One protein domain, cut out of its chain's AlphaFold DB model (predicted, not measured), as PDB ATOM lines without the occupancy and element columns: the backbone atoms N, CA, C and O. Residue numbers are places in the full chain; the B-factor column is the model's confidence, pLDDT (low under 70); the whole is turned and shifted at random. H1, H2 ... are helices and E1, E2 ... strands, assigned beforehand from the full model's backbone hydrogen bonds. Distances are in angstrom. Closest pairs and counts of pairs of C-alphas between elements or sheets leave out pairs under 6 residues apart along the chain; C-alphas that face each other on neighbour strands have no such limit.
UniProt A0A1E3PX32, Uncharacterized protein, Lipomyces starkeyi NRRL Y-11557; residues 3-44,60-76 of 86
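What this domain is: This is residues 3 to 44 and 60 to 76 of the 86 residues of an uncharacterized protein of Lipomyces starkeyi NRRL Y-11557 (UniProt A0A1E3PX32). Look first for one long helix, H1, lying over a small, loosely formed row in which the two-residue stretch 43 to 44 sits between the strands E1 and E2 and pairs antiparallel with both. The short helix H2 packs on H1, residues 33 to 44 make a long loop that folds back to this row from one end of the longest axis, and residues 64 to 76 form a tail with no named element. The printed part has 59 residues, with two named helices and two named strands in the order E1, H1, E2, H2; no two named strands pair, and the class is mixed, helices and strands, with 29 residues, under half, in named elements. It is compact, with a radius of gyration of the C-alphas of 11.7 A, and elongated, spanning 35 by 22 by 19 A.

Where its parts are: Find C-alpha 9 at (-41.396, 30.229, 10.586); from there H1, residues 9 to 22, runs 20.4 A to C-alpha 22 at (-57.678, 18.280, 7.901). Before it comes E1, residues 3 to 7, 13.0 A long, beginning at C-alpha 3 at (-54.866, 30.584, 2.311). After it comes E2, residues 27 to 32, 16.7 A long. Beyond the cut, find H2 in residues 60 to 63, 5.3 A long, ending at C-alpha 63 at (-57.988, 26.604, 16.740).

How they stand to each other: Start at H1, which touches H2; their closest C-alphas, those of Gly 15 and Leu 61, are 6.1 A apart. Towards E1, the closest C-alphas are those of Ile 5 and Ile 12, 7.1 A apart. Towards E2, they are those of Val 16 and Cys 28, 7.3 A apart. E1 and E2 are near each other, with 8 pairs of C-alphas within 10 A. Look at residues 43 to 44 for the short pairings: they pair antiparallel with residues 6 to 7 of E1 and with residues 31 to 32 of E2. H2 is apart from E1 and from E2. In H1 every O i to N i+4 pair is within hydrogen-bond range; H2 is too short for such a pair, and its 1 pair of O i to N i+3 is within range.

The domain as a whole: The two C-alphas farthest apart are those of Leu 24 and Ser 36, at 36.1 A. Residues 45 to 59 are not printed, and C-alphas 44 and 60 are 18.5 A apart across this cut, which lies in the link from E2 to H2. The links E1 to H1 and H1 to E2 are tight. The mean pLDDT of the printed part is 72.3; look for values under 70 in residues 34 to 41 and 64 to 76 of this model.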
ATOM      1  N   ILE A   3     -54.983  29.825   1.062       72.81
ATOM      2  CA  ILE A   3     -54.866  30.584   2.311       72.81
ATOM      3  C   ILE A   3     -53.466  31.174   2.368       72.81
ATOM      4  O   ILE A   3     -52.478  30.451   2.216       72.81
ATOM      5  N   VAL A   4     -53.386  32.479   2.609       75.44
ATOM      6  CA  VAL A   4     -52.121  33.173   2.849       75.44
ATOM      7  C   VAL A   4     -51.936  33.349   4.344       75.44
ATOM      8  O   VAL A   4     -52.834  33.811   5.041       75.44
ATOM      9  N   ILE A   5     -50.757  32.984   4.827       76.88
ATOM     10  CA  ILE A   5     -50.416  33.058   6.232       76.88
ATOM     11  C   ILE A   5     -49.060  33.788   6.403       76.88
ATOM     12  O   ILE A   5     -48.015  33.279   6.011       76.88
ATOM     13  N   THR A   6     -49.072  34.990   6.997       78.44
ATOM     14  CA  THR A   6     -47.902  35.783   7.425       78.44
ATOM     15  C   THR A   6     -47.527  35.584   8.910       78.44
ATOM     16  O   THR A   6     -48.248  36.078   9.778       78.44
ATOM     17  N   SER A   7     -46.390  34.945   9.225       78.00
ATOM     18  CA  SER A   7     -45.842  34.931  10.603       78.00
ATOM     19  C   SER A   7     -44.361  34.532  10.685       78.00
ATOM     20  O   SER A   7     -43.638  34.515   9.689       78.00
ATOM     21  N   HIS A   8     -43.886  34.216  11.893       80.81
ATOM     22  CA  HIS A   8     -42.645  33.500  12.128       80.81
ATOM     23  C   HIS A   8     -42.706  32.072  11.573       80.81
ATOM     24  O   HIS A   8     -43.755  31.427  11.516       80.81
ATOM     25  N   LEU A   9     -41.537  31.552  11.194       82.62
ATOM     26  CA  LEU A   9     -41.396  30.229  10.586       82.62
ATOM     27  C   LEU A   9     -41.955  29.095  11.460       82.62
ATOM     28  O   LEU A   9     -42.492  28.125  10.929       82.62
ATOM     29  N   THR A  10     -41.806  29.192  12.783       84.25
ATOM     30  CA  THR A  10     -42.320  28.203  13.743       84.25
ATOM     31  C   THR A  10     -43.835  28.092  13.668       84.25
ATOM     32  O   THR A  10     -44.362  26.990  13.537       84.25
ATOM     33  N   ASP A  11     -44.513  29.232  13.645       82.44
ATOM     34  CA  ASP A  11     -45.970  29.303  13.670       82.44
ATOM     35  C   ASP A  11     -46.553  28.866  12.321       82.44
ATOM     36  O   ASP A  11     -47.571  28.181  12.261       82.44
ATOM     37  N   ILE A  12     -45.859  29.189  11.221       82.50
ATOM     38  CA  ILE A  12     -46.209  28.692   9.885       82.50
ATOM     39  C   ILE A  12     -46.129  27.171   9.835       82.50
ATOM     40  O   ILE A  12     -47.026  26.525   9.298       82.50
ATOM     41  N   LYS A  13     -45.062  26.581  10.384       86.31
ATOM     42  CA  LYS A  13     -44.911  25.122  10.407       86.31
ATOM     43  C   LYS A  13     -46.041  24.460  11.189       86.31
ATOM     44  O   LYS A  13     -46.576  23.462  10.717       86.31
ATOM     45  N   GLU A  14     -46.421  25.023  12.332       85.56
ATOM     46  CA  GLU A  14     -47.564  24.542  13.111       85.56
ATOM     47  C   GLU A  14     -48.870  24.633  12.304       85.56
ATOM     48  O   GLU A  14     -49.576  23.633  12.167       85.56
ATOM     49  N   GLY A  15     -49.140  25.782  11.674       81.62
ATOM     50  CA  GLY A  15     -50.315  25.974  10.821       81.62
ATOM     51  C   GLY A  15     -50.381  24.986   9.652       81.62
ATOM     52  O   GLY A  15     -51.434  24.411   9.386       81.62
ATOM     53  N   VAL A  16     -49.254  24.706   8.992       83.44
ATOM     54  CA  VAL A  16     -49.176  23.705   7.911       83.44
ATOM     55  C   VAL A  16     -49.493  22.298   8.421       83.44
ATOM     56  O   VAL A  16     -50.182  21.550   7.729       83.44
ATOM     57  N   ILE A  17     -48.998  21.918   9.603       86.81
ATOM     58  CA  ILE A  17     -49.268  20.599  10.200       86.81
ATOM     59  C   ILE A  17     -50.762  20.443  10.492       86.81
ATOM     60  O   ILE A  17     -51.346  19.415  10.151       86.81
ATOM     61  N   ILE A  18     -51.379  21.470  11.075       84.19
ATOM     62  CA  ILE A  18     -52.813  21.489  11.378       84.19
ATOM     63  C   ILE A  18     -53.638  21.433  10.094       84.19
ATOM     64  O   ILE A  18     -54.559  20.635   9.983       84.19
ATOM     65  N   ALA A  19     -53.279  22.217   9.080       81.31
ATOM     66  CA  ALA A  19     -53.984  22.174   7.808       81.31
ATOM     67  C   ALA A  19     -53.902  20.765   7.185       81.31
ATOM     68  O   ALA A  19     -54.920  20.215   6.759       81.31
ATOM     69  N   LYS A  20     -52.716  20.135   7.208       84.19
ATOM     70  CA  LYS A  20     -52.493  18.769   6.700       84.19
ATOM     71  C   LYS A  20     -53.240  17.677   7.467       84.19
ATOM     72  O   LYS A  20     -53.495  16.623   6.891       84.19
ATOM     73  N   SER A  21     -53.590  17.890   8.737       83.56
ATOM     74  CA  SER A  21     -54.426  16.933   9.473       83.56
ATOM     75  C   SER A  21     -55.895  16.991   9.037       83.56
ATOM     76  O   SER A  21     -56.612  16.005   9.196       83.56
ATOM     77  N   CYS A  22     -56.327  18.102   8.433       79.81
ATOM     78  CA  CYS A  22     -57.678  18.280   7.901       79.81
ATOM     79  C   CYS A  22     -57.804  17.918   6.417       79.81
ATOM     80  O   CYS A  22     -58.865  17.468   5.988       79.81
ATOM     81  N   ILE A  23     -56.741  18.100   5.629       80.25
ATOM     82  CA  ILE A  23     -56.703  17.752   4.205       80.25
ATOM     83  C   ILE A  23     -55.362  17.094   3.878       80.25
ATOM     84  O   ILE A  23     -54.306  17.708   4.023       80.25
ATOM     85  N   LEU A  24     -55.406  15.871   3.348       74.62
ATOM     86  CA  LEU A  24     -54.201  15.137   2.940       74.62
ATOM     87  C   LEU A  24     -53.444  15.824   1.787       74.62
ATOM     88  O   LEU A  24     -52.215  15.814   1.754       74.62
ATOM     89  N   GLU A  25     -54.169  16.457   0.865       80.69
ATOM     90  CA  GLU A  25     -53.633  17.117  -0.330       80.69
ATOM     91  C   GLU A  25     -53.508  18.641  -0.150       80.69
ATOM     92  O   GLU A  25     -54.204  19.428  -0.795       80.69
ATOM     93  N   ILE A  26     -52.609  19.070   0.742       81.06
ATOM     94  CA  ILE A  26     -52.197  20.480   0.853       81.06
ATOM     95  C   ILE A  26     -50.797  20.671   0.290       81.06
ATOM     96  O   ILE A  26     -49.814  20.123   0.802       81.06
ATOM     97  N   ASN A  27     -50.703  21.560  -0.697       84.62
ATOM     98  CA  ASN A  27     -49.442  22.138  -1.131       84.62
ATOM     99  C   ASN A  27     -49.176  23.427  -0.357       84.62
ATOM    100  O   ASN A  27     -50.046  24.287  -0.255       84.62
ATOM    101  N   CYS A  28     -47.966  23.566   0.180       85.88
ATOM    102  CA  CYS A  28     -47.533  24.755   0.908       85.88
ATOM    103  C   CYS A  28     -46.322  25.367   0.207       85.88
ATOM    104  O   CYS A  28     -45.273  24.727   0.118       85.88
ATOM    105  N   LEU A  29     -46.448  26.617  -0.229       88.06
ATOM    106  CA  LEU A  29     -45.341  27.421  -0.732       88.06
ATOM    107  C   LEU A  29     -44.913  28.416   0.346       88.06
ATOM    108  O   LEU A  29     -45.713  29.244   0.765       88.06
ATOM    109  N   LEU A  30     -43.657  28.342   0.779       87.44
ATOM    110  CA  LEU A  30     -43.084  29.259   1.758       87.44
ATOM    111  C   LEU A  30     -42.191  30.286   1.059       87.44
ATOM    112  O   LEU A  30     -41.291  29.916   0.308       87.44
ATOM    113  N   GLN A  31     -42.406  31.563   1.343       84.88
ATOM    114  CA  GLN A  31     -41.610  32.677   0.846       84.88
ATOM    115  C   GLN A  31     -41.089  33.495   2.025       84.88
ATOM    116  O   GLN A  31     -41.833  33.832   2.944       84.88
ATOM    117  N   HIS A  32     -39.797  33.809   2.007       81.12
ATOM    118  CA  HIS A  32     -39.207  34.733   2.968       81.12
ATOM    119  C   HIS A  32     -39.510  36.165   2.530       81.12
ATOM    120  O   HIS A  32     -39.227  36.531   1.388       81.12
ATOM    121  N   VAL A  33     -40.049  36.980   3.436       74.12
ATOM    122  CA  VAL A  33     -40.250  38.408   3.178       74.12
ATOM    123  C   VAL A  33     -39.071  39.152   3.788       74.12
ATOM    124  O   VAL A  33     -38.945  39.177   5.013       74.12
ATOM    125  N   PRO A  34     -38.176  39.740   2.974       61.31
ATOM    126  CA  PRO A  34     -37.108  40.568   3.504       61.31
ATOM    127  C   PRO A  34     -37.736  41.797   4.155       61.31
ATOM    128  O   PRO A  34     -38.320  42.647   3.484       61.31
ATOM    129  N   LEU A  35     -37.641  41.873   5.478       60.25
ATOM    130  CA  LEU A  35     -38.148  43.002   6.236       60.25
ATOM    131  C   LEU A  35     -37.022  43.950   6.620       60.25
ATOM    132  O   LEU A  35     -35.913  43.542   6.953       60.25
ATOM    133  N   SER A  36     -37.357  45.235   6.626       60.44
ATOM    134  CA  SER A  36     -36.494  46.333   7.062       60.44
ATOM    135  C   SER A  36     -36.219  46.336   8.571       60.44
ATOM    136  O   SER A  36     -35.346  47.069   9.027       60.44
ATOM    137  N   SER A  37     -36.935  45.521   9.354       52.41
ATOM    138  CA  SER A  37     -36.735  45.370  10.797       52.41
ATOM    139  C   SER A  37     -36.888  43.901  11.227       52.41
ATOM    140  O   SER A  37     -37.868  43.263  10.838       52.41
ATOM    141  N   PRO A  38     -35.972  43.366  12.063       55.91
ATOM    142  CA  PRO A  38     -35.985  41.976  12.535       55.91
ATOM    143  C   PRO A  38     -37.169  41.634  13.458       55.91
ATOM    144  O   PRO A  38     -37.366  40.472  13.800       55.91
ATOM    145  N   SER A  39     -37.950  42.635  13.872       54.62
ATOM    146  CA  SER A  39     -39.085  42.493  14.794       54.62
ATOM    147  C   SER A  39     -40.432  42.247  14.104       54.62
ATOM    148  O   SER A  39     -41.438  42.094  14.793       54.62
ATOM    149  N   HIS A  40     -40.480  42.229  12.771       54.75
ATOM    150  CA  HIS A  40     -41.714  42.041  12.009       54.75
ATOM    151  C   HIS A  40     -41.686  40.702  11.238       54.75
ATOM    152  O   HIS A  40     -40.632  40.103  11.035       54.75
ATOM    153  N   TYR A  41     -42.860  40.192  10.870       63.00
ATOM    154  CA  TYR A  41     -43.124  38.833  10.371       63.00
ATOM    155  C   TYR A  41     -42.318  38.404   9.119       63.00
ATOM    156  O   TYR A  41     -42.578  38.869   8.016       63.00
ATOM    157  N   GLY A  42     -41.367  37.474   9.267       70.31
ATOM    158  CA  GLY A  42     -40.365  37.161   8.227       70.31
ATOM    159  C   GLY A  42     -40.776  36.198   7.104       70.31
ATOM    160  O   GLY A  42     -39.951  35.897   6.241       70.31
ATOM    161  N   TYR A  43     -42.000  35.667   7.100       81.19
ATOM    162  CA  TYR A  43     -42.400  34.649   6.129       81.19
ATOM    163  C   TYR A  43     -43.870  34.767   5.729       81.19
ATOM    164  O   TYR A  43     -44.737  35.054   6.552       81.19
ATOM    165  N   ILE A  44     -44.132  34.477   4.458       81.94
ATOM    166  CA  ILE A  44     -45.454  34.239   3.888       81.94
ATOM    167  C   ILE A  44     -45.527  32.767   3.497       81.94
ATOM    168  O   ILE A  44     -44.682  32.276   2.754       81.94
ATOM    169  N   ALA A  60     -59.737  24.798  11.492       77.38
ATOM    170  CA  ALA A  60     -58.586  24.161  12.114       77.38
ATOM    171  C   ALA A  60     -57.478  25.174  12.432       77.38
ATOM    172  O   ALA A  60     -56.914  25.149  13.527       77.38
ATOM    173  N   LEU A  61     -57.200  26.106  11.521       79.19
ATOM    174  CA  LEU A  61     -56.209  27.160  11.725       79.19
ATOM    175  C   LEU A  61     -56.631  28.135  12.835       79.19
ATOM    176  O   LEU A  61     -55.796  28.500  13.661       79.19
ATOM    177  N   GLU A  62     -57.917  28.479  12.937       77.31
ATOM    178  CA  GLU A  62     -58.464  29.298  14.033       77.31
ATOM    179  C   GLU A  62     -58.283  28.647  15.416       77.31
ATOM    180  O   GLU A  62     -58.142  29.338  16.432       77.31
ATOM    181  N   SER A  63     -58.225  27.313  15.481       71.19
ATOM    182  CA  SER A  63     -57.988  26.604  16.740       71.19
ATOM    183  C   SER A  63     -56.570  26.830  17.297       71.19
ATOM    184  O   SER A  63     -56.393  26.858  18.523       71.19
ATOM    185  N   SER A  64     -55.570  27.124  16.451       68.88
ATOM    186  CA  SER A  64     -54.201  27.430  16.894       68.88
ATOM    187  C   SER A  64     -54.051  28.890  17.323       68.88
ATOM    188  O   SER A  64     -54.276  29.831  16.561       68.88
ATOM    189  N   ALA A  65     -53.612  29.098  18.567       63.88
ATOM    190  CA  ALA A  65     -53.291  30.428  19.088       63.88
ATOM    191  C   ALA A  65     -52.135  31.104  18.323       63.88
ATOM    192  O   ALA A  65     -52.070  32.333  18.293       63.88
ATOM    193  N   ALA A  66     -51.261  30.315  17.687       59.41
ATOM    194  CA  ALA A  66     -50.146  30.804  16.881       59.41
ATOM    195  C   ALA A  66     -50.620  31.403  15.544       59.41
ATOM    196  O   ALA A  66     -50.052  32.393  15.084       59.41
ATOM    197  N   VAL A  67     -51.702  30.863  14.963       61.81
ATOM    198  CA  VAL A  67     -52.256  31.270  13.654       61.81
ATOM    199  C   VAL A  67     -53.388  32.309  13.771       61.81
ATOM    200  O   VAL A  67     -53.667  33.051  12.834       61.81
ATOM    201  N   ARG A  68     -53.984  32.467  14.962       58.06
ATOM    202  CA  ARG A  68     -55.105  33.389  15.256       58.06
ATOM    203  C   ARG A  68     -54.871  34.889  15.006       58.06
ATOM    204  O   ARG A  68     -55.813  35.665  15.117       58.06
ATOM    205  N   ARG A  69     -53.644  35.336  14.717       54.88
ATOM    206  CA  ARG A  69     -53.319  36.768  14.498       54.88
ATOM    207  C   ARG A  69     -53.331  37.189  13.017       54.88
ATOM    208  O   ARG A  69     -52.847  38.273  12.705       54.88
ATOM    209  N   TRP A  70     -53.724  36.300  12.104       57.28
ATOM    210  CA  TRP A  70     -53.385  36.426  10.686       57.28
ATOM    211  C   TRP A  70     -54.658  36.662   9.865       57.28
ATOM    212  O   TRP A  70     -55.732  36.174  10.210       57.28
ATOM    213  N   ALA A  71     -54.545  37.429   8.782       48.66
ATOM    214  CA  ALA A  71     -55.645  37.661   7.857       48.66
ATOM    215  C   ALA A  71     -55.728  36.490   6.869       48.66
ATOM    216  O   ALA A  71     -54.940  36.417   5.927       48.66
ATOM    217  N   VAL A  72     -56.674  35.571   7.082       53.19
ATOM    218  CA  VAL A  72     -57.073  34.617   6.042       53.19
ATOM    219  C   VAL A  72     -57.761  35.434   4.951       53.19
ATOM    220  O   VAL A  72     -58.905  35.851   5.104       53.19
ATOM    221  N   VAL A  73     -57.041  35.732   3.871       52.88
ATOM    222  CA  VAL A  73     -57.654  36.337   2.686       52.88
ATOM    223  C   VAL A  73     -58.117  35.195   1.795       52.88
ATOM    224  O   VAL A  73     -57.325  34.587   1.077       52.88
ATOM    225  N   GLU A  74     -59.394  34.851   1.925       51.69
ATOM    226  CA  GLU A  74     -60.030  33.841   1.090       51.69
ATOM    227  C   GLU A  74     -60.230  34.417  -0.313       51.69
ATOM    228  O   GLU A  74     -60.927  35.412  -0.503       51.69
ATOM    229  N   PHE A  75     -59.616  33.778  -1.305       52.47
ATOM    230  CA  PHE A  75     -59.935  34.023  -2.703       52.47
ATOM    231  C   PHE A  75     -60.487  32.736  -3.304       52.47
ATOM    232  O   PHE A  75     -59.797  31.713  -3.420       52.47
ATOM    233  N   GLU A  76     -61.747  32.788  -3.723       47.22
ATOM    234  CA  GLU A  76     -62.211  31.893  -4.766       47.22
ATOM    235  C   GLU A  76     -61.480  32.299  -6.046       47.22
ATOM    236  O   GLU A  76     -61.502  33.465  -6.441       47.22
TER     237      GLU A  76